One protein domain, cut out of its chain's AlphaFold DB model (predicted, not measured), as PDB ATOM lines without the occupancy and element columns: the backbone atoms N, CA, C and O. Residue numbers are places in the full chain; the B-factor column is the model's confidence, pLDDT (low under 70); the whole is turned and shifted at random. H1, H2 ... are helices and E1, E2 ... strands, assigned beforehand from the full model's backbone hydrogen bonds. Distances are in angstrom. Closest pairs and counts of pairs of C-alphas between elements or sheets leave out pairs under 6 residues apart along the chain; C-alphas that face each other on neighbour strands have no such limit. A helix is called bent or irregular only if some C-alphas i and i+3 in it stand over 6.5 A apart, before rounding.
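What this domain is: This is residues 77 to 255 of the 440 residues of the protein "ATPase_AAA_core domain-containing protein" of Streptomyces sp. GKU 895 (UniProt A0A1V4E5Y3). What is the overall shape? A strongly twisted six-stranded sheet, drawn out at one end into the long hairpin of E1 and E2, joins a group of mostly crossed helices round H1; the small sheet of E7 and E8 packs on H1 through E7. What is it built of? The printed part has 179 residues, with eight named helices and eight named strands in the order H1 H2 H3 E1 E2 E3 E4 E5 H4 H5 H6 E6 E7 H7 E8 H8, class mixed, helices and strands. The large sheet, E1 E2 E3 E4 E6 E5, is mixed. How compact is it? It is compact, with a radius of gyration of the C-alphas of 16.4 A and spans of 55 by 38 by 32 A.

Where its parts are: Where are the strands? E1 is residues 124 to 132, 26.2 A, E2 139 to 147, 26.4 A, and E3 150 to 155, 16.9 A. The short ones are E4, 161 to 163, E5, 174 to 176, E6, 210 to 212, E7, 214 to 216, and E8, 244 to 246. Where are the helices? H1, residues 77 to 93, 24.0 A, begins at C-alpha 77 (-132.818, 407.224, 24.087), and H2 is 103 to 113, 15.2 A. H3, 116 to 123, is irregular, with C-alphas 118 and 121 7.7 A apart. H4 is 177 to 184, H5 187 to 191, H6 201 to 204, H7 226 to 234 and H8 247 to 255, ending at C-alpha 255 (-120.429, 406.275, 22.484).

How they stand to each other: How is the large sheet paired? E1 E2 E3 E4 form a meander, each strand the antiparallel neighbour of the one before, with N 128 and O 142, N 145 and O 152, and N 163 and O 153 each 2.8 A apart. E6 is antiparallel to E4, N 162 and O 211 at 2.8 A, and parallel to E5, N 175 and O 210 at 2.8 A; E5, H4 H5 H6, E6 is a strand-helix-strand unit, parallel neighbour strands with helices between. Which helices are on it? H3 stands up from the sheet over E2 at a height of 10.1 A, and H4 over E5 at 9.1 A. H1 and H8 only graze it. What surrounds the hub H1? Its residues 89 to 93 touch H4, about perpendicular at 79 degrees, the closest C-alphas being those of Tyr 90 and Gly 178, 4.4 A; residues 81 to 88 touch H7, the C-alphas of Ala 88 and Leu 228 closest at 4.9 A; and H1 also touches H2 with residues 87 to 92, H3 with residues 79 to 83 and H8 with residues 78 to 85. The closest C-alphas of H1 and E7 are Ala 89 and Ala 215, 3.9 A, and E7 is antiparallel to E8, N 215 and O 245 at 2.8 A. H6 touches H3 and H4, and H5 is close to but not clearly touching H2. Are the helix backbones complete? Every O i to N i+4 pair is within hydrogen-bond range in H1, H2, H4, H7 and H8, but 1 of 4 in H3 and 0 of 1 in H5, where 4 of 5 and 2 of 2 O i to N i+3 pairs are; H6 is too short for an i+4 pair.

The domain as a whole: How far does it reach? The C-alphas farthest apart, of Gly 134 and Arg 193, are 58.7 A apart. Is it continuous and sure? The printed part has no cut and no long link. The pLDDT is under 70 at residues 95 to 100, 164 to 169 and 193 to 194.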
ATOM      1  N   TRP A  77    -133.263 406.355  25.180       93.69
ATOM      2  CA  TRP A  77    -132.818 407.224  24.087       93.69
ATOM      3  C   TRP A  77    -131.882 406.515  23.092       93.69
ATOM      4  O   TRP A  77    -131.878 406.855  21.912       93.69
ATOM      5  N   GLU A  78    -131.099 405.526  23.537       95.62
ATOM      6  CA  GLU A  78    -130.230 404.732  22.657       95.62
ATOM      7  C   GLU A  78    -131.069 403.809  21.775       95.62
ATOM      8  O   GLU A  78    -130.894 403.766  20.555       95.62
ATOM      9  N   LYS A  79    -132.022 403.102  22.395       96.31
ATOM     10  CA  LYS A  79    -132.959 402.205  21.705       96.31
ATOM     11  C   LYS A  79    -133.839 402.967  20.722       96.31
ATOM     12  O   LYS A  79    -134.042 402.487  19.605       96.31
ATOM     13  N   ASP A  80    -134.304 404.150  21.118       95.94
ATOM     14  CA  ASP A  80    -135.100 405.052  20.291       95.94
ATOM     15  C   ASP A  80    -134.288 405.544  19.090       95.94
ATOM     16  O   ASP A  80    -134.763 405.445  17.962       95.94
ATOM     17  N   LEU A  81    -133.036 405.974  19.291       96.94
ATOM     18  CA  LEU A  81    -132.153 406.408  18.203       96.94
ATOM     19  C   LEU A  81    -131.893 405.286  17.186       96.94
ATOM     20  O   LEU A  81    -131.996 405.505  15.978       96.94
ATOM     21  N   VAL A  82    -131.590 404.073  17.657       97.50
ATOM     22  CA  VAL A  82    -131.407 402.898  16.788       97.50
ATOM     23  C   VAL A  82    -132.705 402.564  16.044       97.50
ATOM     24  O   VAL A  82    -132.669 402.297  14.844       97.50
ATOM     25  N   GLY A  83    -133.855 402.614  16.721       96.69
ATOM     26  CA  GLY A  83    -135.164 402.400  16.103       96.69
ATOM     27  C   GLY A  83    -135.468 403.425  15.010       96.69
ATOM     28  O   GLY A  83    -135.831 403.047  13.896       96.69
ATOM     29  N   THR A  84    -135.253 404.711  15.292       97.00
ATOM     30  CA  THR A  84    -135.405 405.812  14.333       97.00
ATOM     31  C   THR A  84    -134.489 405.629  13.126       97.00
ATOM     32  O   THR A  84    -134.952 405.756  11.993       97.00
ATOM     33  N   PHE A  85    -133.229 405.237  13.338       97.25
ATOM     34  CA  PHE A  85    -132.302 404.929  12.248       97.25
ATOM     35  C   PHE A  85    -132.802 403.792  11.351       97.25
ATOM     36  O   PHE A  85    -132.796 403.934  10.130       97.25
ATOM     37  N   ILE A  86    -133.260 402.679  11.931       96.25
ATOM     38  CA  ILE A  86    -133.750 401.531  11.156       96.25
ATOM     39  C   ILE A  86    -134.989 401.896  10.334       96.25
ATOM     40  O   ILE A  86    -135.073 401.508   9.167       96.25
ATOM     41  N   ARG A  87    -135.910 402.692  10.892       95.00
ATOM     42  CA  ARG A  87    -137.062 403.223  10.144       95.00
ATOM     43  C   ARG A  87    -136.618 404.117   8.986       95.00
ATOM     44  O   ARG A  87    -137.012 403.866   7.849       95.00
ATOM     45  N   ALA A  88    -135.737 405.083   9.244       94.94
ATOM     46  CA  ALA A  88    -135.231 405.988   8.213       94.94
ATOM     47  C   ALA A  88    -134.508 405.227   7.088       94.94
ATOM     48  O   ALA A  88    -134.732 405.489   5.903       94.94
ATOM     49  N   ALA A  89    -133.676 404.244   7.444       94.00
ATOM     50  CA  ALA A  89    -132.954 403.401   6.496       94.00
ATOM     51  C   ALA A  89    -133.907 402.558   5.639       94.00
ATOM     52  O   ALA A  89    -133.710 402.447   4.430       94.00
ATOM     53  N   TYR A  90    -134.976 402.015   6.229       91.25
ATOM     54  CA  TYR A  90    -136.023 401.326   5.480       91.25
ATOM     55  C   TYR A  90    -136.689 402.270   4.471       91.25
ATOM     56  O   TYR A  90    -136.636 402.013   3.272       91.25
ATOM     57  N   VAL A  91    -137.263 403.386   4.922       89.62
ATOM     58  CA  VAL A  91    -138.111 404.242   4.071       89.62
ATOM     59  C   VAL A  91    -137.332 404.872   2.913       89.62
ATOM     60  O   VAL A  91    -137.871 405.039   1.816       89.62
ATOM     61  N   THR A  92    -136.062 405.203   3.137       89.56
ATOM     62  CA  THR A  92    -135.242 405.935   2.161       89.56
ATOM     63  C   THR A  92    -134.551 405.047   1.132       89.56
ATOM     64  O   THR A  92    -134.179 405.540   0.074       89.56
ATOM     65  N   THR A  93    -134.401 403.745   1.394       87.44
ATOM     66  CA  THR A  93    -133.654 402.839   0.501       87.44
ATOM     67  C   THR A  93    -134.527 401.893  -0.320       87.44
ATOM     68  O   THR A  93    -134.004 401.045  -1.047       87.44
ATOM     69  N   VAL A  94    -135.853 402.046  -0.249       80.31
ATOM     70  CA  VAL A  94    -136.801 401.405  -1.171       80.31
ATOM     71  C   VAL A  94    -136.904 402.253  -2.445       80.31
ATOM     72  O   VAL A  94    -137.890 402.961  -2.654       80.31
ATOM     73  N   GLU A  95    -135.879 402.219  -3.292       65.75
ATOM     74  CA  GLU A  95    -135.949 402.765  -4.654       65.75
ATOM     75  C   GLU A  95    -136.180 401.634  -5.666       65.75
ATOM     76  O   GLU A  95    -135.724 400.510  -5.474       65.75
ATOM     77  N   GLY A  96    -136.939 401.900  -6.733       56.53
ATOM     78  CA  GLY A  96    -137.137 400.949  -7.838       56.53
ATOM     79  C   GLY A  96    -138.148 399.818  -7.604       56.53
ATOM     80  O   GLY A  96    -138.528 399.141  -8.556       56.53
ATOM     81  N   VAL A  97    -138.656 399.629  -6.384       54.28
ATOM     82  CA  VAL A  97    -139.871 398.829  -6.176       54.28
ATOM     83  C   VAL A  97    -141.042 399.702  -6.616       54.28
ATOM     84  O   VAL A  97    -141.238 400.756  -6.012       54.28
ATOM     85  N   GLU A  98    -141.798 399.292  -7.643       50.75
ATOM     86  CA  GLU A  98    -143.071 399.897  -8.084       50.75
ATOM     87  C   GLU A  98    -144.107 399.867  -6.943       50.75
ATOM     88  O   GLU A  98    -145.056 399.083  -6.894       50.75
ATOM     89  N   GLY A  99    -143.851 400.688  -5.934       56.56
ATOM     90  CA  GLY A  99    -144.554 400.717  -4.678       56.56
ATOM     91  C   GLY A  99    -145.819 401.520  -4.833       56.56
ATOM     92  O   GLY A  99    -145.790 402.702  -5.154       56.56
ATOM     93  N   ARG A 100    -146.949 400.891  -4.535       65.00
ATOM     94  CA  ARG A 100    -148.264 401.538  -4.539       65.00
ATOM     95  C   ARG A 100    -148.426 402.598  -3.433       65.00
ATOM     96  O   ARG A 100    -149.481 403.222  -3.359       65.00
ATOM     97  N   PHE A 101    -147.442 402.755  -2.545       79.31
ATOM     98  CA  PHE A 101    -147.518 403.586  -1.344       79.31
ATOM     99  C   PHE A 101    -146.410 404.634  -1.302       79.31
ATOM    100  O   PHE A 101    -145.283 404.372  -1.718       79.31
ATOM    101  N   SER A 102    -146.748 405.807  -0.763       84.56
ATOM    102  CA  SER A 102    -145.797 406.895  -0.552       84.56
ATOM    103  C   SER A 102    -144.803 406.575   0.571       84.56
ATOM    104  O   SER A 102    -145.026 405.664   1.376       84.56
ATOM    105  N   ARG A 103    -143.706 407.338   0.635       85.94
ATOM    106  CA  ARG A 103    -142.681 407.197   1.679       85.94
ATOM    107  C   ARG A 103    -143.241 407.484   3.071       85.94
ATOM    108  O   ARG A 103    -142.949 406.729   3.986       85.94
ATOM    109  N   GLU A 104    -144.117 408.476   3.204       87.50
ATOM    110  CA  GLU A 104    -144.793 408.824   4.464       87.50
ATOM    111  C   GLU A 104    -145.603 407.639   4.981       87.50
ATOM    112  O   GLU A 104    -145.474 407.231   6.128       87.50
ATOM    113  N   ARG A 105    -146.372 406.994   4.097       87.75
ATOM    114  CA  ARG A 105    -147.182 405.842   4.490       87.75
ATOM    115  C   ARG A 105    -146.332 404.637   4.904       87.75
ATOM    116  O   ARG A 105    -146.777 403.838   5.726       87.75
ATOM    117  N   ARG A 106    -145.147 404.468   4.312       87.88
ATOM    118  CA  ARG A 106    -144.180 403.443   4.738       87.88
ATOM    119  C   ARG A 106    -143.547 403.794   6.079       87.88
ATOM    120  O   ARG A 106    -143.344 402.890   6.881       87.88
ATOM    121  N   ASP A 107    -143.280 405.072   6.323       91.19
ATOM    122  CA  ASP A 107    -142.763 405.563   7.600       91.19
ATOM    123  C   ASP A 107    -143.764 405.311   8.735       91.19
ATOM    124  O   ASP A 107    -143.424 404.664   9.724       91.19
ATOM    125  N   ASP A 108    -145.038 405.668   8.533       89.88
ATOM    126  CA  ASP A 108    -146.134 405.404   9.477       89.88
ATOM    127  C   ASP A 108    -146.324 403.904   9.765       89.88
ATOM    128  O   ASP A 108    -146.569 403.471  10.898       89.88
ATOM    129  N   ASP A 109    -146.229 403.070   8.727       89.44
ATOM    130  CA  ASP A 109    -146.357 401.620   8.868       89.44
ATOM    131  C   ASP A 109    -145.154 401.017   9.609       89.44
ATOM    132  O   ASP A 109    -145.341 400.185  10.498       89.44
ATOM    133  N   ALA A 110    -143.936 401.484   9.323       90.06
ATOM    134  CA  ALA A 110    -142.738 401.080  10.049       90.06
ATOM    135  C   ALA A 110    -142.789 401.528  11.515       90.06
ATOM    136  O   ALA A 110    -142.486 400.733  12.403       90.06
ATOM    137  N   LEU A 111    -143.228 402.758  11.788       90.81
ATOM    138  CA  LEU A 111    -143.402 403.286  13.142       90.81
ATOM    139  C   LEU A 111    -144.400 402.459  13.959       90.81
ATOM    140  O   LEU A 111    -144.158 402.187  15.132       90.81
ATOM    141  N   SER A 112    -145.503 402.032  13.341       89.94
ATOM    142  CA  SER A 112    -146.565 401.289  14.029       89.94
ATOM    143  C   SER A 112    -146.313 399.785  14.155       89.94
ATOM    144  O   SER A 112    -146.873 399.156  15.055       89.94
ATOM    145  N   ARG A 113    -145.507 399.184  13.269       90.62
ATOM    146  CA  ARG A 113    -145.335 397.721  13.208       90.62
ATOM    147  C   ARG A 113    -143.952 397.219  13.586       90.62
ATOM    148  O   ARG A 113    -143.857 396.027  13.875       90.62
ATOM    149  N   LEU A 114    -142.899 398.038  13.546       93.06
ATOM    150  CA  LEU A 114    -141.553 397.600  13.922       93.06
ATOM    151  C   LEU A 114    -141.541 397.163  15.385       93.06
ATOM    152  O   LEU A 114    -141.723 397.990  16.275       93.06
ATOM    153  N   ASP A 115    -141.323 395.870  15.631       92.88
ATOM    154  CA  ASP A 115    -141.190 395.352  16.989       92.88
ATOM    155  C   ASP A 115    -139.835 395.796  17.555       92.88
ATOM    156  O   ASP A 115    -138.800 395.323  17.069       92.88
ATOM    157  N   PRO A 116    -139.790 396.640  18.604       90.19
ATOM    158  CA  PRO A 116    -138.526 397.068  19.193       90.19
ATOM    159  C   PRO A 116    -137.679 395.884  19.673       90.19
ATOM    160  O   PRO A 116    -136.453 395.921  19.594       90.19
ATOM    161  N   LYS A 117    -138.302 394.778  20.109       91.75
ATOM    162  CA  LYS A 117    -137.573 393.586  20.578       91.75
ATOM    163  C   LYS A 117    -136.808 392.882  19.458       91.75
ATOM    164  O   LYS A 117    -135.823 392.195  19.740       91.75
ATOM    165  N   SER A 118    -137.213 393.069  18.201       93.00
ATOM    166  CA  SER A 118    -136.512 392.499  17.046       93.00
ATOM    167  C   SER A 118    -135.142 393.140  16.793       93.00
ATOM    168  O   SER A 118    -134.264 392.511  16.206       93.00
ATOM    169  N   LEU A 119    -134.906 394.348  17.318       95.06
ATOM    170  CA  LEU A 119    -133.648 395.089  17.173       95.06
ATOM    171  C   LEU A 119    -132.577 394.699  18.203       95.06
ATOM    172  O   LEU A 119    -131.508 395.303  18.250       95.06
ATOM    173  N   ARG A 120    -132.806 393.645  18.996       93.31
ATOM    174  CA  ARG A 120    -131.886 393.157  20.040       93.31
ATOM    175  C   ARG A 120    -130.434 392.956  19.583       93.31
ATOM    176  O   ARG A 120    -129.527 393.154  20.381       93.31
ATOM    177  N   HIS A 121    -130.201 392.604  18.313       93.00
ATOM    178  CA  HIS A 121    -128.839 392.443  17.774       93.00
ATOM    179  C   HIS A 121    -128.087 393.760  17.582       93.00
ATOM    180  O   HIS A 121    -126.865 393.754  17.451       93.00
ATOM    181  N   LEU A 122    -128.810 394.875  17.533       95.31
ATOM    182  CA  LEU A 122    -128.248 396.220  17.482       95.31
ATOM    183  C   LEU A 122    -128.112 396.814  18.885       95.31
ATOM    184  O   LEU A 122    -127.272 397.679  19.083       95.31
ATOM    185  N   TYR A 123    -128.909 396.338  19.847       95.50
ATOM    186  CA  TYR A 123    -128.845 396.790  21.236       95.50
ATOM    187  C   TYR A 123    -127.741 396.115  22.038       95.50
ATOM    188  O   TYR A 123    -127.162 396.749  22.903       95.50
ATOM    189  N   LYS A 124    -127.439 394.841  21.780       95.19
ATOM    190  CA  LYS A 124    -126.408 394.115  22.525       95.19
ATOM    191  C   LYS A 124    -125.437 393.429  21.583       95.19
ATOM    192  O   LYS A 124    -125.853 392.678  20.693       95.19
ATOM    193  N   GLY A 125    -124.150 393.668  21.790       95.19
ATOM    194  CA  GLY A 125    -123.100 393.097  20.963       95.19
ATOM    195  C   GLY A 125    -121.703 393.485  21.422       95.19
ATOM    196  O   GLY A 125    -121.505 394.170  22.413       95.19
ATOM    197  N   GLU A 126    -120.721 393.022  20.673       96.12
ATOM    198  CA  GLU A 126    -119.307 393.231  20.885       96.12
ATOM    199  C   GLU A 126    -118.753 394.081  19.739       96.12
ATOM    200  O   GLU A 126    -118.756 393.678  18.572       96.12
ATOM    201  N   LEU A 127    -118.257 395.270  20.066       97.00
ATOM    202  CA  LEU A 127    -117.529 396.123  19.141       97.00
ATOM    203  C   LEU A 127    -116.066 395.676  19.084       97.00
ATOM    204  O   LEU A 127    -115.287 395.928  20.004       97.00
ATOM    205  N   ARG A 128    -115.683 395.046  17.972       96.50
ATOM    206  CA  ARG A 128    -114.315 394.600  17.695       96.50
ATOM    207  C   ARG A 128    -113.604 395.551  16.749       96.50
ATOM    208  O   ARG A 128    -113.989 395.688  15.588       96.50
ATOM    209  N   LEU A 129    -112.520 396.154  17.213       95.56
ATOM    210  CA  LEU A 129    -111.601 396.924  16.390       95.56
ATOM    211  C   LEU A 129    -110.361 396.103  16.091       95.56
ATOM    212  O   LEU A 129    -109.748 395.536  16.994       95.56
ATOM    213  N   PHE A 130    -109.936 396.126  14.841       94.62
ATOM    214  CA  PHE A 130    -108.692 395.527  14.395       94.62
ATOM    215  C   PHE A 130    -107.773 396.637  13.928       94.62
ATOM    216  O   PHE A 130    -108.182 397.505  13.152       94.62
ATOM    217  N   TYR A 131    -106.528 396.575  14.378       93.06
ATOM    218  CA  TYR A 131    -105.466 397.422  13.878       93.06
ATOM    219  C   TYR A 131    -104.393 396.572  13.198       93.06
ATOM    220  O   TYR A 131    -103.903 395.613  13.797       93.06
ATOM    221  N   ASP A 132    -104.003 396.937  11.978       92.50
ATOM    222  CA  ASP A 132    -102.845 396.383  11.273       92.50
ATOM    223  C   ASP A 132    -102.038 397.500  10.601       92.50
ATOM    224  O   ASP A 132    -102.430 398.041   9.567       92.50
ATOM    225  N   ALA A 133    -100.863 397.811  11.155       90.12
ATOM    226  CA  ALA A 133     -99.955 398.824  10.611       90.12
ATOM    227  C   ALA A 133     -99.471 398.521   9.179       90.12
ATOM    228  O   ALA A 133     -98.943 399.413   8.518       90.12
ATOM    229  N   GLY A 134     -99.569 397.268   8.722       90.50
ATOM    230  CA  GLY A 134     -99.198 396.868   7.362       90.50
ATOM    231  C   GLY A 134    -100.322 397.008   6.333       90.50
ATOM    232  O   GLY A 134    -100.060 396.875   5.139       90.50
ATOM    233  N   ALA A 135    -101.563 397.252   6.762       90.62
ATOM    234  CA  ALA A 135    -102.706 397.337   5.862       90.62
ATOM    235  C   ALA A 135    -102.859 398.743   5.259       90.62
ATOM    236  O   ALA A 135    -102.577 399.753   5.901       90.62
ATOM    237  N   ARG A 136    -103.383 398.815   4.026       88.88
ATOM    238  CA  ARG A 136    -103.710 400.090   3.355       88.88
ATOM    239  C   ARG A 136    -104.734 400.909   4.148       88.88
ATOM    240  O   ARG A 136    -104.648 402.130   4.192       88.88
ATOM    241  N   GLN A 137    -105.698 400.220   4.753       89.19
ATOM    242  CA  GLN A 137    -106.620 400.765   5.741       89.19
ATOM    243  C   GLN A 137    -106.285 400.094   7.074       89.19
ATOM    244  O   GLN A 137    -106.640 398.931   7.268       89.19
ATOM    245  N   PRO A 138    -105.539 400.773   7.963       91.38
ATOM    246  CA  PRO A 138    -104.989 400.129   9.148       91.38
ATOM    247  C   PRO A 138    -106.055 399.785  10.185       91.38
ATOM    248  O   PRO A 138    -105.799 398.946  11.038       91.38
ATOM    249  N   TRP A 139    -107.235 400.403  10.117       93.25
ATOM    250  CA  TRP A 139    -108.339 400.177  11.042       93.25
ATOM    251  C   TRP A 139    -109.474 399.408  10.374       93.25
ATOM    252  O   TRP A 139    -109.865 399.716   9.250       93.25
ATOM    253  N   ARG A 140    -110.040 398.444  11.100       94.94
ATOM    254  CA  ARG A 140    -111.330 397.808  10.797       94.94
ATOM    255  C   ARG A 140    -112.174 397.792  12.062       94.94
ATOM    256  O   ARG A 140    -111.623 397.591  13.141       94.94
ATOM    257  N   ALA A 141    -113.484 397.969  11.939       96.25
ATOM    258  CA  ALA A 141    -114.409 397.895  13.064       96.25
ATOM    259  C   ALA A 141    -115.603 397.014  12.695       96.25
ATOM    260  O   ALA A 141    -116.214 397.196  11.643       96.25
ATOM    261  N   ILE A 142    -115.905 396.045  13.554       96.56
ATOM    262  CA  ILE A 142    -116.980 395.077  13.364       96.56
ATOM    263  C   ILE A 142    -117.840 395.072  14.622       96.56
ATOM    264  O   ILE A 142    -117.326 394.856  15.715       96.56
ATOM    265  N   TRP A 143    -119.143 395.273  14.463       96.75
ATOM    266  CA  TRP A 143    -120.119 394.982  15.509       96.75
ATOM    267  C   TRP A 143    -120.542 393.521  15.395       96.75
ATOM    268  O   TRP A 143    -121.036 393.109  14.347       96.75
ATOM    269  N   PHE A 144    -120.340 392.730  16.441       95.12
ATOM    270  CA  PHE A 144    -120.721 391.322  16.490       95.12
ATOM    271  C   PHE A 144    -121.834 391.121  17.515       95.12
ATOM    272  O   PHE A 144    -121.711 391.553  18.647       95.12
ATOM    273  N   SER A 145    -122.913 390.432  17.170       94.00
ATOM    274  CA  SER A 145    -123.985 390.139  18.117       94.00
ATOM    275  C   SER A 145    -124.454 388.700  17.989       94.00
ATOM    276  O   SER A 145    -124.651 388.193  16.880       94.00
ATOM    277  N   GLN A 146    -124.676 388.051  19.129       90.00
ATOM    278  CA  GLN A 146    -125.222 386.705  19.201       90.00
ATOM    279  C   GLN A 146    -126.417 386.678  20.152       90.00
ATOM    280  O   GLN A 146    -126.259 386.804  21.362       90.00
ATOM    281  N   VAL A 147    -127.618 386.460  19.614       84.31
ATOM    282  CA  VAL A 147    -128.849 386.392  20.415       84.31
ATOM    283  C   VAL A 147    -129.704 385.222  19.947       84.31
ATOM    284  O   VAL A 147    -130.043 385.110  18.771       84.31
ATOM    285  N   GLY A 148    -130.045 384.324  20.874       81.06
ATOM    286  CA  GLY A 148    -130.854 383.137  20.575       81.06
ATOM    287  C   GLY A 148    -130.207 382.174  19.568       81.06
ATOM    288  O   GLY A 148    -130.918 381.549  18.795       81.06
ATOM    289  N   GLY A 149    -128.871 382.090  19.537       82.56
ATOM    290  CA  GLY A 149    -128.117 381.225  18.615       82.56
ATOM    291  C   GLY A 149    -127.859 381.821  17.225       82.56
ATOM    292  O   GLY A 149    -126.956 381.361  16.527       82.56
ATOM    293  N   THR A 150    -128.573 382.881  16.848       83.38
ATOM    294  CA  THR A 150    -128.325 383.641  15.616       83.38
ATOM    295  C   THR A 150    -127.110 384.545  15.800       83.38
ATOM    296  O   THR A 150    -126.998 385.220  16.824       83.38
ATOM    297  N   LYS A 151    -126.198 384.572  14.821       88.81
ATOM    298  CA  LYS A 151    -125.023 385.457  14.805       88.81
ATOM    299  C   LYS A 151    -125.206 386.536  13.745       88.81
ATOM    300  O   LYS A 151    -125.601 386.237  12.626       88.81
ATOM    301  N   CYS A 152    -124.883 387.769  14.098       90.25
ATOM    302  CA  CYS A 152    -124.928 388.926  13.218       90.25
ATOM    303  C   CYS A 152    -123.593 389.664  13.318       90.25
ATOM    304  O   CYS A 152    -123.123 389.924  14.423       90.25
ATOM    305  N   SER A 153    -122.992 389.993  12.179       93.06
ATOM    306  CA  SER A 153    -121.798 390.836  12.117       93.06
ATOM    307  C   SER A 153    -122.075 392.037  11.227       93.06
ATOM    308  O   SER A 153    -122.615 391.858  10.141       93.06
ATOM    309  N   ILE A 154    -121.666 393.235  11.636       94.88
ATOM    310  CA  ILE A 154    -121.800 394.467  10.850       94.88
ATOM    311  C   ILE A 154    -120.411 395.064  10.645       94.88
ATOM    312  O   ILE A 154    -119.746 395.399  11.623       94.88
ATOM    313  N   ASP A 155    -119.961 395.203   9.397       94.62
ATOM    314  CA  ASP A 155    -118.723 395.940   9.095       94.62
ATOM    315  C   ASP A 155    -119.029 397.435   9.063       94.62
ATOM    316  O   ASP A 155    -119.630 397.943   8.115       94.62
ATOM    317  N   LEU A 156    -118.616 398.123  10.124       95.00
ATOM    318  CA  LEU A 156    -118.929 399.525  10.378       95.00
ATOM    319  C   LEU A 156    -118.152 400.473   9.457       95.00
ATOM    320  O   LEU A 156    -118.604 401.585   9.189       95.00
ATOM    321  N   LEU A 157    -116.985 400.060   8.949       91.44
ATOM    322  CA  LEU A 157    -116.114 400.946   8.165       91.44
ATOM    323  C   LEU A 157    -116.264 400.736   6.654       91.44
ATOM    324  O   LEU A 157    -115.926 401.626   5.878       91.44
ATOM    325  N   ASN A 158    -116.820 399.599   6.229       85.94
ATOM    326  CA  ASN A 158    -117.043 399.265   4.820       85.94
ATOM    327  C   ASN A 158    -118.528 399.329   4.431       85.94
ATOM    328  O   ASN A 158    -119.093 398.385   3.877       85.94
ATOM    329  N   GLY A 159    -119.164 400.472   4.699       82.62
ATOM    330  CA  GLY A 159    -120.534 400.752   4.260       82.62
ATOM    331  C   GLY A 159    -121.637 400.142   5.127       82.62
ATOM    332  O   GLY A 159    -122.756 400.013   4.636       82.62
ATOM    333  N   CYS A 160    -121.335 399.787   6.383       89.88
ATOM    334  CA  CYS A 160    -122.297 399.269   7.364       89.88
ATOM    335  C   CYS A 160    -123.072 398.046   6.853       89.88
ATOM    336  O   CYS A 160    -124.302 398.023   6.861       89.88
ATOM    337  N   ARG A 161    -122.353 397.029   6.372       91.06
ATOM    338  CA  ARG A 161    -122.957 395.811   5.810       91.06
ATOM    339  C   ARG A 161    -123.146 394.743   6.873       91.06
ATOM    340  O   ARG A 161    -122.210 394.476   7.624       91.06
ATOM    341  N   ILE A 162    -124.321 394.125   6.900       88.69
ATOM    342  CA  ILE A 162    -124.640 392.971   7.740       88.69
ATOM    343  C   ILE A 162    -124.257 391.675   7.019       88.69
ATOM    344  O   ILE A 162    -124.657 391.457   5.873       88.69
ATOM    345  N   TYR A 163    -123.572 390.783   7.733       83.88
ATOM    346  CA  TYR A 163    -123.205 389.440   7.289       83.88
ATOM    347  C   TYR A 163    -123.741 388.396   8.273       83.88
ATOM    348  O   TYR A 163    -123.558 388.516   9.488       83.88
ATOM    349  N   HIS A 164    -124.349 387.334   7.738       69.06
ATOM    350  CA  HIS A 164    -124.892 386.224   8.529       69.06
ATOM    351  C   HIS A 164    -124.044 384.932   8.428       69.06
ATOM    352  O   HIS A 164    -124.141 384.059   9.291       69.06
ATOM    353  N   ARG A 165    -123.164 384.786   7.415       62.84
ATOM    354  CA  ARG A 165    -122.268 383.614   7.247       62.84
ATOM    355  C   ARG A 165    -120.924 383.978   6.603       62.84
ATOM    356  O   ARG A 165    -120.889 384.607   5.557       62.84
ATOM    357  N   PHE A 166    -119.824 383.500   7.193       53.22
ATOM    358  CA  PHE A 166    -118.438 383.793   6.782       53.22
ATOM    359  C   PHE A 166    -117.864 382.879   5.678       53.22
ATOM    360  O   PHE A 166    -116.669 382.931   5.407       53.22
ATOM    361  N   ALA A 167    -118.669 382.021   5.048       47.19
ATOM    362  CA  ALA A 167    -118.149 380.991   4.147       47.19
ATOM    363  C   ALA A 167    -119.044 380.794   2.917       47.19
ATOM    364  O   ALA A 167    -119.913 379.923   2.907       47.19
ATOM    365  N   ARG A 168    -118.828 381.591   1.865       57.78
ATOM    366  CA  ARG A 168    -119.250 381.254   0.496       57.78
ATOM    367  C   ARG A 168    -118.121 381.579  -0.482       57.78
ATOM    368  O   ARG A 168    -117.324 382.478  -0.232       57.78
ATOM    369  N   ALA A 169    -118.042 380.794  -1.556       58.72
ATOM    370  CA  ALA A 169    -117.029 380.922  -2.605       58.72
ATOM    371  C   ALA A 169    -117.274 382.123  -3.540       58.72
ATOM    372  O   ALA A 169    -116.345 382.576  -4.200       58.72
ATOM    373  N   GLU A 170    -118.501 382.654  -3.567       71.94
ATOM    374  CA  GLU A 170    -118.889 383.821  -4.361       71.94
ATOM    375  C   GLU A 170    -119.293 384.992  -3.451       71.94
ATOM    376  O   GLU A 170    -119.911 384.756  -2.404       71.94
ATOM    377  N   PRO A 171    -118.962 386.244  -3.827       72.56
ATOM    378  CA  PRO A 171    -119.377 387.420  -3.075       72.56
ATOM    379  C   PRO A 171    -120.911 387.517  -3.102       72.56
ATOM    380  O   PRO A 171    -121.500 387.542  -4.186       72.56
ATOM    381  N   PRO A 172    -121.581 387.538  -1.941       78.75
ATOM    382  CA  PRO A 172    -123.035 387.597  -1.895       78.75
ATOM    383  C   PRO A 172    -123.543 388.908  -2.506       78.75
ATOM    384  O   PRO A 172    -122.891 389.954  -2.450       78.75
ATOM    385  N   LYS A 173    -124.746 388.853  -3.087       87.81
ATOM    386  CA  LYS A 173    -125.442 390.051  -3.558       87.81
ATOM    387  C   LYS A 173    -125.654 390.996  -2.372       87.81
ATOM    388  O   LYS A 173    -126.170 390.576  -1.338       87.81
ATOM    389  N   VAL A 174    -125.281 392.259  -2.546       90.12
ATOM    390  CA  VAL A 174    -125.553 393.323  -1.577       90.12
ATOM    391  C   VAL A 174    -126.880 393.977  -1.947       90.12
ATOM    392  O   VAL A 174    -127.056 394.382  -3.095       90.12
ATOM    393  N   ILE A 175    -127.796 394.063  -0.988       92.00
ATOM    394  CA  ILE A 175    -129.096 394.729  -1.117       92.00
ATOM    395  C   ILE A 175    -129.241 395.809  -0.041       92.00
ATOM    396  O   ILE A 175    -128.554 395.783   0.990       92.00
ATOM    397  N   SER A 176    -130.111 396.785  -0.276       92.44
ATOM    398  CA  SER A 176    -130.432 397.788   0.742       92.44
ATOM    399  C   SER A 176    -131.341 397.212   1.835       92.44
ATOM    400  O   SER A 176    -131.988 396.175   1.646       92.44
ATOM    401  N   LEU A 177    -131.423 397.888   2.986       92.06
ATOM    402  CA  LEU A 177    -132.388 397.512   4.023       92.06
ATOM    403  C   LEU A 177    -133.828 397.568   3.495       92.06
ATOM    404  O   LEU A 177    -134.613 396.670   3.784       92.06
ATOM    405  N   GLY A 178    -134.161 398.576   2.688       90.12
ATOM    406  CA  GLY A 178    -135.461 398.718   2.042       90.12
ATOM    407  C   GLY A 178    -135.815 397.532   1.145       90.12
ATOM    408  O   GLY A 178    -136.897 396.956   1.268       90.12
ATOM    409  N   GLU A 179    -134.888 397.117   0.281       90.25
ATOM    410  CA  GLU A 179    -135.065 395.954  -0.595       90.25
ATOM    411  C   GLU A 179    -135.240 394.654   0.201       90.25
ATOM    412  O   GLU A 179    -136.136 393.862  -0.099       90.25
ATOM    413  N   ALA A 180    -134.410 394.438   1.228       90.94
ATOM    414  CA  ALA A 180    -134.514 393.286   2.125       90.94
ATOM    415  C   ALA A 180    -135.884 393.238   2.812       90.94
ATOM    416  O   ALA A 180    -136.533 392.192   2.884       90.94
ATOM    417  N   TRP A 181    -136.349 394.393   3.280       90.25
ATOM    418  CA  TRP A 181    -137.616 394.530   3.977       90.25
ATOM    419  C   TRP A 181    -138.808 394.212   3.087       90.25
ATOM    420  O   TRP A 181    -139.684 393.465   3.506       90.25
ATOM    421  N   VAL A 182    -138.831 394.709   1.849       89.25
ATOM    422  CA  VAL A 182    -139.914 394.425   0.891       89.25
ATOM    423  C   VAL A 182    -139.964 392.940   0.512       89.25
ATOM    424  O   VAL A 182    -141.053 392.406   0.292       89.25
ATOM    425  N   GLN A 183    -138.818 392.253   0.454       89.81
ATOM    426  CA  GLN A 183    -138.781 390.811   0.179       89.81
ATOM    427  C   GLN A 183    -139.454 389.985   1.284       89.81
ATOM    428  O   GLN A 183    -140.122 388.996   0.982       89.81
ATOM    429  N   VAL A 184    -139.296 390.390   2.547       89.38
ATOM    430  CA  VAL A 184    -139.831 389.667   3.714       89.38
ATOM    431  C   VAL A 184    -141.238 390.139   4.091       89.38
ATOM    432  O   VAL A 184    -142.105 389.324   4.405       89.38
ATOM    433  N   PHE A 185    -141.487 391.446   4.010       88.19
ATOM    434  CA  PHE A 185    -142.741 392.114   4.354       88.19
ATOM    435  C   PHE A 185    -143.251 392.921   3.150       88.19
ATOM    436  O   PHE A 185    -143.080 394.142   3.098       88.19
ATOM    437  N   PRO A 186    -143.882 392.270   2.157       85.38
ATOM    438  CA  PRO A 186    -144.284 392.945   0.932       85.38
ATOM    439  C   PRO A 186    -145.354 394.011   1.189       85.38
ATOM    440  O   PRO A 186    -146.326 393.764   1.905       85.38
ATOM    441  N   ASP A 187    -145.250 395.150   0.500       82.38
ATOM    442  CA  ASP A 187    -146.147 396.315   0.609       82.38
ATOM    443  C   ASP A 187    -147.649 395.956   0.600       82.38
ATOM    444  O   ASP A 187    -148.459 396.583   1.284       82.38
ATOM    445  N   ARG A 188    -148.060 394.903  -0.125       78.25
ATOM    446  CA  ARG A 188    -149.460 394.424  -0.151       78.25
ATOM    447  C   ARG A 188    -150.041 394.134   1.241       78.25
ATOM    448  O   ARG A 188    -151.258 394.213   1.418       78.25
ATOM    449  N   ASP A 189    -149.193 393.830   2.219       79.12
ATOM    450  CA  ASP A 189    -149.598 393.551   3.594       79.12
ATOM    451  C   ASP A 189    -150.044 394.813   4.351       79.12
ATOM    452  O   ASP A 189    -150.862 394.706   5.265       79.12
ATOM    453  N   MET A 190    -149.637 396.010   3.910       80.56
ATOM    454  CA  MET A 190    -150.053 397.299   4.491       80.56
ATOM    455  C   MET A 190    -151.556 397.590   4.310       80.56
ATOM    456  O   MET A 190    -152.129 398.408   5.028       80.56
ATOM    457  N   ASN A 191    -152.216 396.943   3.341       76.81
ATOM    458  CA  ASN A 191    -153.646 397.118   3.048       76.81
ATOM    459  C   ASN A 191    -154.550 396.071   3.715       76.81
ATOM    460  O   ASN A 191    -155.775 396.155   3.590       76.81
ATOM    461  N   LYS A 192    -153.987 395.068   4.398       74.38
ATOM    462  CA  LYS A 192    -154.796 394.030   5.045       74.38
ATOM    463  C   LYS A 192    -155.602 394.652   6.195       74.38
ATOM    464  O   LYS A 192    -155.043 395.313   7.066       74.38
ATOM    465  N   ARG A 193    -156.930 394.451   6.174       61.00
ATOM    466  CA  ARG A 193    -157.862 394.858   7.250       61.00
ATOM    467  C   ARG A 193    -157.749 393.975   8.503       61.00
ATOM    468  O   ARG A 193    -158.247 394.355   9.554       61.00
ATOM    469  N   SER A 194    -157.131 392.798   8.386       67.75
ATOM    470  CA  SER A 194    -156.798 391.912   9.508       67.75
ATOM    471  C   SER A 194    -155.586 392.429  10.293       67.75
ATOM    472  O   SER A 194    -154.872 393.302   9.805       67.75
ATOM    473  N   ALA A 195    -155.320 391.854  11.474       73.19
ATOM    474  CA  ALA A 195    -154.128 392.156  12.270       73.19
ATOM    475  C   ALA A 195    -152.865 392.125  11.390       73.19
ATOM    476  O   ALA A 195    -152.540 391.094  10.794       73.19
ATOM    477  N   ARG A 196    -152.199 393.277  11.251       78.38
ATOM    478  CA  ARG A 196    -150.958 393.383  10.481       78.38
ATOM    479  C   ARG A 196    -149.851 392.697  11.280       78.38
ATOM    480  O   ARG A 196    -149.724 392.993  12.468       78.38
ATOM    481  N   PRO A 197    -149.061 391.793  10.677       80.31
ATOM    482  CA  PRO A 197    -147.960 391.172  11.395       80.31
ATOM    483  C   PRO A 197    -146.948 392.248  11.791       80.31
ATOM    484  O   PRO A 197    -146.639 393.141  10.988       80.31
ATOM    485  N   ALA A 198    -146.455 392.154  13.028       87.81
ATOM    486  CA  ALA A 198    -145.336 392.960  13.487       87.81
ATOM    487  C   ALA A 198    -144.130 392.717  12.574       87.81
ATOM    488  O   ALA A 198    -143.924 391.605  12.075       87.81
ATOM    489  N   ILE A 199    -143.369 393.772  12.324       87.94
ATOM    490  CA  ILE A 199    -142.158 393.694  11.530       87.94
ATOM    491  C   ILE A 199    -141.030 393.280  12.464       87.94
ATOM    492  O   ILE A 199    -140.644 394.016  13.371       87.94
ATOM    493  N   ASP A 200    -140.536 392.074  12.219       90.94
ATOM    494  CA  ASP A 200    -139.442 391.464  12.950       90.94
ATOM    495  C   ASP A 200    -138.154 391.564  12.125       90.94
ATOM    496  O   ASP A 200    -137.961 390.831  11.149       90.94
ATOM    497  N   PHE A 201    -137.261 392.470  12.530       89.88
ATOM    498  CA  PHE A 201    -135.945 392.669  11.920       89.88
ATOM    499  C   PHE A 201    -135.130 391.368  11.817       89.88
ATOM    500  O   PHE A 201    -134.343 391.202  10.883       89.88
ATOM    501  N   MET A 202    -135.355 390.402  12.713       89.00
ATOM    502  CA  MET A 202    -134.668 389.108  12.680       89.00
ATOM    503  C   MET A 202    -134.943 388.312  11.414       89.00
ATOM    504  O   MET A 202    -134.084 387.550  10.973       89.00
ATOM    505  N   GLN A 203    -136.115 388.493  10.807       90.00
ATOM    506  CA  GLN A 203    -136.453 387.800   9.571       90.00
ATOM    507  C   GLN A 203    -135.593 388.285   8.399       90.00
ATOM    508  O   GLN A 203    -135.291 387.494   7.510       90.00
ATOM    509  N   LEU A 204    -135.123 389.539   8.437       89.25
ATOM    510  CA  LEU A 204    -134.216 390.089   7.426       89.25
ATOM    511  C   LEU A 204    -132.841 389.416   7.488       89.25
ATOM    512  O   LEU A 204    -132.230 389.159   6.456       89.25
ATOM    513  N   LEU A 205    -132.379 389.057   8.690       85.62
ATOM    514  CA  LEU A 205    -131.088 388.389   8.889       85.62
ATOM    515  C   LEU A 205    -131.045 386.964   8.309       85.62
ATOM    516  O   LEU A 205    -129.961 386.412   8.133       85.62
ATOM    517  N   ASN A 206    -132.202 386.375   7.989       87.31
ATOM    518  CA  ASN A 206    -132.291 385.057   7.356       87.31
ATOM    519  C   ASN A 206    -132.107 385.097   5.831       87.31
ATOM    520  O   ASN A 206    -132.028 384.035   5.210       87.31
ATOM    521  N   LEU A 207    -132.058 386.285   5.220       87.50
ATOM    522  CA  LEU A 207    -131.808 386.419   3.789       87.50
ATOM    523  C   LEU A 207    -130.384 385.967   3.442       87.50
ATOM    524  O   LEU A 207    -129.448 386.088   4.230       87.50
ATOM    525  N   GLU A 208    -130.206 385.457   2.224       86.62
ATOM    526  CA  GLU A 208    -128.881 385.047   1.742       86.62
ATOM    527  C   GLU A 208    -127.999 386.225   1.294       86.62
ATOM    528  O   GLU A 208    -126.814 386.041   1.013       86.62
ATOM    529  N   SER A 209    -128.582 387.419   1.181       88.50
ATOM    530  CA  SER A 209    -127.919 388.643   0.728       88.50
ATOM    531  C   SER A 209    -127.266 389.408   1.880       88.50
ATOM    532  O   SER A 209    -127.731 389.364   3.016       88.50
ATOM    533  N   GLU A 210    -126.209 390.159   1.570       91.06
ATOM    534  CA  GLU A 210    -125.668 391.172   2.482       91.06
ATOM    535  C   GLU A 210    -126.603 392.379   2.514       91.06
ATOM    536  O   GLU A 210    -127.028 392.864   1.466       91.06
ATOM    537  N   ILE A 211    -126.892 392.893   3.708       92.81
ATOM    538  CA  ILE A 211    -127.795 394.036   3.877       92.81
ATOM    539  C   ILE A 211    -126.973 395.266   4.237       92.81
ATOM    540  O   ILE A 211    -126.277 395.274   5.251       92.81
ATOM    541  N   SER A 212    -127.056 396.317   3.427       93.56
ATOM    542  CA  SER A 212    -126.426 397.602   3.741       93.56
ATOM    543  C   SER A 212    -127.326 398.446   4.646       93.56
ATOM    544  O   SER A 212    -128.472 398.727   4.296       93.56
ATOM    545  N   LEU A 213    -126.793 398.885   5.788       94.19
ATOM    546  CA  LEU A 213    -127.477 399.747   6.752       94.19
ATOM    547  C   LEU A 213    -127.105 401.211   6.528       94.19
ATOM    548  O   LEU A 213    -126.107 401.706   7.058       94.19
ATOM    549  N   TYR A 214    -127.918 401.912   5.749       94.56
ATOM    550  CA  TYR A 214    -127.819 403.357   5.601       94.56
ATOM    551  C   TYR A 214    -129.188 403.972   5.315       94.56
ATOM    552  O   TYR A 214    -130.076 403.298   4.801       94.56
ATOM    553  N   ALA A 215    -129.326 405.255   5.624       93.56
ATOM    554  CA  ALA A 215    -130.413 406.108   5.175       93.56
ATOM    555  C   ALA A 215    -129.828 407.229   4.313       93.56
ATOM    556  O   ALA A 215    -128.742 407.727   4.609       93.56
ATOM    557  N   THR A 216    -130.529 407.636   3.263       91.81
ATOM    558  CA  THR A 216    -130.074 408.734   2.398       91.81
ATOM    559  C   THR A 216    -131.216 409.707   2.187       91.81
ATOM    560  O   THR A 216    -132.349 409.289   1.951       91.81
ATOM    561  N   ALA A 217    -130.933 411.002   2.275       88.19
ATOM    562  CA  ALA A 217    -131.929 411.992   1.916       88.19
ATOM    563  C   ALA A 217    -132.257 411.919   0.416       88.19
ATOM    564  O   ALA A 217    -131.351 411.751  -0.403       88.19
ATOM    565  N   PRO A 218    -133.538 412.029   0.040       82.62
ATOM    566  CA  PRO A 218    -133.901 412.102  -1.362       82.62
ATOM    567  C   PRO A 218    -133.318 413.334  -2.052       82.62
ATOM    568  O   PRO A 218    -133.463 414.444  -1.553       82.62
ATOM    569  N   ASN A 219    -132.751 413.139  -3.244       77.50
ATOM    570  CA  ASN A 219    -132.223 414.224  -4.085       77.50
ATOM    571  C   ASN A 219    -133.259 414.761  -5.096       77.50
ATOM    572  O   ASN A 219    -132.962 415.650  -5.889       77.50
ATOM    573  N   ASP A 220    -134.460 414.184  -5.130       74.12
ATOM    574  CA  ASP A 220    -135.486 414.399  -6.160       74.12
ATOM    575  C   ASP A 220    -136.552 415.436  -5.757       74.12
ATOM    576  O   ASP A 220    -137.603 415.528  -6.390       74.12
ATOM    577  N   GLY A 221    -136.304 416.208  -4.693       72.44
ATOM    578  CA  GLY A 221    -137.271 417.164  -4.145       72.44
ATOM    579  C   GLY A 221    -138.509 416.508  -3.523       72.44
ATOM    580  O   GLY A 221    -139.479 417.201  -3.212       72.44
ATOM    581  N   SER A 222    -138.504 415.182  -3.350       77.56
ATOM    582  CA  SER A 222    -139.585 414.483  -2.664       77.56
ATOM    583  C   SER A 222    -139.628 414.832  -1.176       77.56
ATOM    584  O   SER A 222    -138.658 415.297  -0.573       77.56
ATOM    585  N   SER A 223    -140.796 414.610  -0.577       84.38
ATOM    586  CA  SER A 223    -141.000 414.826   0.848       84.38
ATOM    587  C   SER A 223    -140.056 413.939   1.666       84.38
ATOM    588  O   SER A 223    -139.944 412.726   1.463       84.38
ATOM    589  N   ILE A 224    -139.336 414.585   2.581       88.56
ATOM    590  CA  ILE A 224    -138.435 413.931   3.527       88.56
ATOM    591  C   ILE A 224    -139.304 413.189   4.562       88.56
ATOM    592  O   ILE A 224    -140.212 413.813   5.113       88.56
ATOM    593  N   PRO A 225    -139.055 411.902   4.857       90.69
ATOM    594  CA  PRO A 225    -139.767 411.179   5.915       90.69
ATOM    595  C   PRO A 225    -139.521 411.780   7.309       90.69
ATOM    596  O   PRO A 225    -138.442 412.325   7.565       90.69
ATOM    597  N   ASP A 226    -140.487 411.645   8.221       93.38
ATOM    598  CA  ASP A 226    -140.355 412.128   9.603       93.38
ATOM    599  C   ASP A 226    -139.216 411.416  10.333       93.38
ATOM    600  O   ASP A 226    -138.375 412.075  10.942       93.38
ATOM    601  N   SER A 227    -139.080 410.097  10.163       94.56
ATOM    602  CA  SER A 227    -137.979 409.347  10.783       94.56
ATOM    603  C   SER A 227    -136.592 409.824  10.349       94.56
ATOM    604  O   SER A 227    -135.655 409.785  11.147       94.56
ATOM    605  N   LEU A 228    -136.439 410.303   9.109       94.06
ATOM    606  CA  LEU A 228    -135.174 410.863   8.631       94.06
ATOM    607  C   LEU A 228    -134.912 412.260   9.215       94.06
ATOM    608  O   LEU A 228    -133.767 412.566   9.556       94.06
ATOM    609  N   ARG A 229    -135.953 413.093   9.361       93.25
ATOM    610  CA  ARG A 229    -135.847 414.388  10.055       93.25
ATOM    611  C   ARG A 229    -135.436 414.190  11.511       93.25
ATOM    612  O   ARG A 229    -134.462 414.802  11.948       93.25
ATOM    613  N   ASP A 230    -136.123 413.301  12.218       94.56
ATOM    614  CA  ASP A 230    -135.850 412.985  13.620       94.56
ATOM    615  C   ASP A 230    -134.426 412.449  13.795       94.56
ATOM    616  O   ASP A 230    -133.685 412.915  14.660       94.56
ATOM    617  N   LEU A 231    -133.994 411.532  12.919       95.81
ATOM    618  CA  LEU A 231    -132.627 411.009  12.924       95.81
ATOM    619  C   LEU A 231    -131.590 412.129  12.783       95.81
ATOM    620  O   LEU A 231    -130.596 412.148  13.510       95.81
ATOM    621  N   ALA A 232    -131.801 413.059  11.852       93.75
ATOM    622  CA  ALA A 232    -130.876 414.162  11.639       93.75
ATOM    623  C   ALA A 232    -130.813 415.107  12.840       93.75
ATOM    624  O   ALA A 232    -129.712 415.480  13.249       93.75
ATOM    625  N   VAL A 233    -131.956 415.422  13.457       92.00
ATOM    626  CA  VAL A 233    -132.010 416.220  14.691       92.00
ATOM    627  C   VAL A 233    -131.226 415.534  15.812       92.00
ATOM    628  O   VAL A 233    -130.347 416.156  16.414       92.00
ATOM    629  N   GLU A 234    -131.455 414.241  16.044       92.25
ATOM    630  CA  GLU A 234    -130.755 413.471  17.080       92.25
ATOM    631  C   GLU A 234    -129.237 413.379  16.829       92.25
ATOM    632  O   GLU A 234    -128.413 413.478  17.751       92.25
ATOM    633  N   LEU A 235    -128.830 413.265  15.562       91.44
ATOM    634  CA  LEU A 235    -127.425 413.269  15.148       91.44
ATOM    635  C   LEU A 235    -126.814 414.679  15.054       91.44
ATOM    636  O   LEU A 235    -125.611 414.802  14.812       91.44
ATOM    637  N   GLY A 236    -127.595 415.736  15.302       88.19
ATOM    638  CA  GLY A 236    -127.135 417.125  15.279       88.19
ATOM    639  C   GLY A 236    -126.803 417.641  13.876       88.19
ATOM    640  O   GLY A 236    -125.857 418.412  13.713       88.19
ATOM    641  N   LYS A 237    -127.532 417.187  12.854       87.81
ATOM    642  CA  LYS A 237    -127.420 417.654  11.469       87.81
ATOM    643  C   LYS A 237    -128.559 418.621  11.153       87.81
ATOM    644  O   LYS A 237    -129.725 418.291  11.330       87.81
ATOM    645  N   SER A 238    -128.202 419.816  10.691       78.12
ATOM    646  CA  SER A 238    -129.148 420.872  10.304       78.12
ATOM    647  C   SER A 238    -129.549 420.817   8.830       78.12
ATOM    648  O   SER A 238    -130.639 421.250   8.475       78.12
ATOM    649  N   GLU A 239    -128.676 420.285   7.974       80.88
ATOM    650  CA  GLU A 239    -128.909 420.133   6.538       80.88
ATOM    651  C   GLU A 239    -129.045 418.652   6.200       80.88
ATOM    652  O   GLU A 239    -128.286 417.833   6.710       80.88
ATOM    653  N   LEU A 240    -130.017 418.316   5.355       81.62
ATOM    654  CA  LEU A 240    -130.308 416.938   4.957       81.62
ATOM    655  C   LEU A 240    -129.882 416.631   3.521       81.62
ATOM    656  O   LEU A 240    -129.659 415.469   3.208       81.62
ATOM    657  N   ASP A 241    -129.757 417.642   2.662       74.56
ATOM    658  CA  ASP A 241    -129.601 417.435   1.221       74.56
ATOM    659  C   ASP A 241    -128.326 416.644   0.880       74.56
ATOM    660  O   ASP A 241    -127.230 416.953   1.358       74.56
ATOM    661  N   GLY A 242    -128.490 415.559   0.118       74.38
ATOM    662  CA  GLY A 242    -127.424 414.616  -0.227       74.38
ATOM    663  C   GLY A 242    -126.747 413.904   0.955       74.38
ATOM    664  O   GLY A 242    -125.751 413.200   0.746       74.38
ATOM    665  N   GLN A 243    -127.234 414.060   2.193       85.31
ATOM    666  CA  GLN A 243    -126.615 413.421   3.350       85.31
ATOM    667  C   GLN A 243    -126.968 411.939   3.427       85.31
ATOM    668  O   GLN A 243    -128.121 411.518   3.294       85.31
ATOM    669  N   ARG A 244    -125.931 411.148   3.698       91.38
ATOM    670  CA  ARG A 244    -126.036 409.734   4.025       91.38
ATOM    671  C   ARG A 244    -125.789 409.541   5.514       91.38
ATOM    672  O   ARG A 244    -124.768 409.984   6.047       91.38
ATOM    673  N   PHE A 245    -126.701 408.809   6.133       93.94
ATOM    674  CA  PHE A 245    -126.617 408.360   7.507       93.94
ATOM    675  C   PHE A 245    -126.341 406.869   7.560       93.94
ATOM    676  O   PHE A 245    -126.922 406.101   6.798       93.94
ATOM    677  N   ASP A 246    -125.467 406.436   8.456       95.00
ATOM    678  CA  ASP A 246    -125.142 405.024   8.631       95.00
ATOM    679  C   ASP A 246    -125.106 404.633  10.110       95.00
ATOM    680  O   ASP A 246    -125.181 405.471  11.014       95.00
ATOM    681  N   PHE A 247    -125.017 403.329  10.365       95.62
ATOM    682  CA  PHE A 247    -125.032 402.820  11.734       95.62
ATOM    683  C   PHE A 247    -123.788 403.249  12.533       95.62
ATOM    684  O   PHE A 247    -123.845 403.384  13.754       95.62
ATOM    685  N   THR A 248    -122.675 403.539  11.856       95.81
ATOM    686  CA  THR A 248    -121.451 404.062  12.481       95.81
ATOM    687  C   THR A 248    -121.683 405.439  13.088       95.81
ATOM    688  O   THR A 248    -121.190 405.708  14.183       95.81
ATOM    689  N   GLN A 249    -122.474 406.305  12.449       94.88
ATOM    690  CA  GLN A 249    -122.866 407.594  13.029       94.88
ATOM    691  C   GLN A 249    -123.757 407.445  14.265       94.88
ATOM    692  O   GLN A 249    -123.547 408.160  15.247       94.88
ATOM    693  N   VAL A 250    -124.689 406.489  14.252       96.00
ATOM    694  CA  VAL A 250    -125.528 406.164  15.416       96.00
ATOM    695  C   VAL A 250    -124.662 405.697  16.584       96.00
ATOM    696  O   VAL A 250    -124.707 406.296  17.658       96.00
ATOM    697  N   LEU A 251    -123.792 404.704  16.367       96.06
ATOM    698  CA  LEU A 251    -122.864 404.228  17.397       96.06
ATOM    699  C   LEU A 251    -121.910 405.328  17.874       96.06
ATOM    700  O   LEU A 251    -121.624 405.416  19.064       96.06
ATOM    701  N   SER A 252    -121.440 406.195  16.975       94.31
ATOM    702  CA  SER A 252    -120.597 407.343  17.324       94.31
ATOM    703  C   SER A 252    -121.305 408.280  18.297       94.31
ATOM    704  O   SER A 252    -120.738 408.630  19.333       94.31
ATOM    705  N   LYS A 253    -122.562 408.640  18.009       92.62
ATOM    706  CA  LYS A 253    -123.385 409.477  18.888       92.62
ATOM    707  C   LYS A 253    -123.590 408.814  20.246       92.62
ATOM    708  O   LYS A 253    -123.450 409.481  21.272       92.62
ATOM    709  N   ILE A 254    -123.880 407.512  20.242       94.38
ATOM    710  CA  ILE A 254    -124.108 406.745  21.462       94.38
ATOM    711  C   ILE A 254    -122.847 406.713  22.325       94.38
ATOM    712  O   ILE A 254    -122.887 407.137  23.473       94.38
ATOM    713  N   LEU A 255    -121.701 406.329  21.760       92.69
ATOM    714  CA  LEU A 255    -120.429 406.275  22.484       92.69
ATOM    715  C   LEU A 255    -119.979 407.654  22.984       92.69
ATOM    716  O   LEU A 255    -119.425 407.758  24.073       92.69
TER     717      LEU A 255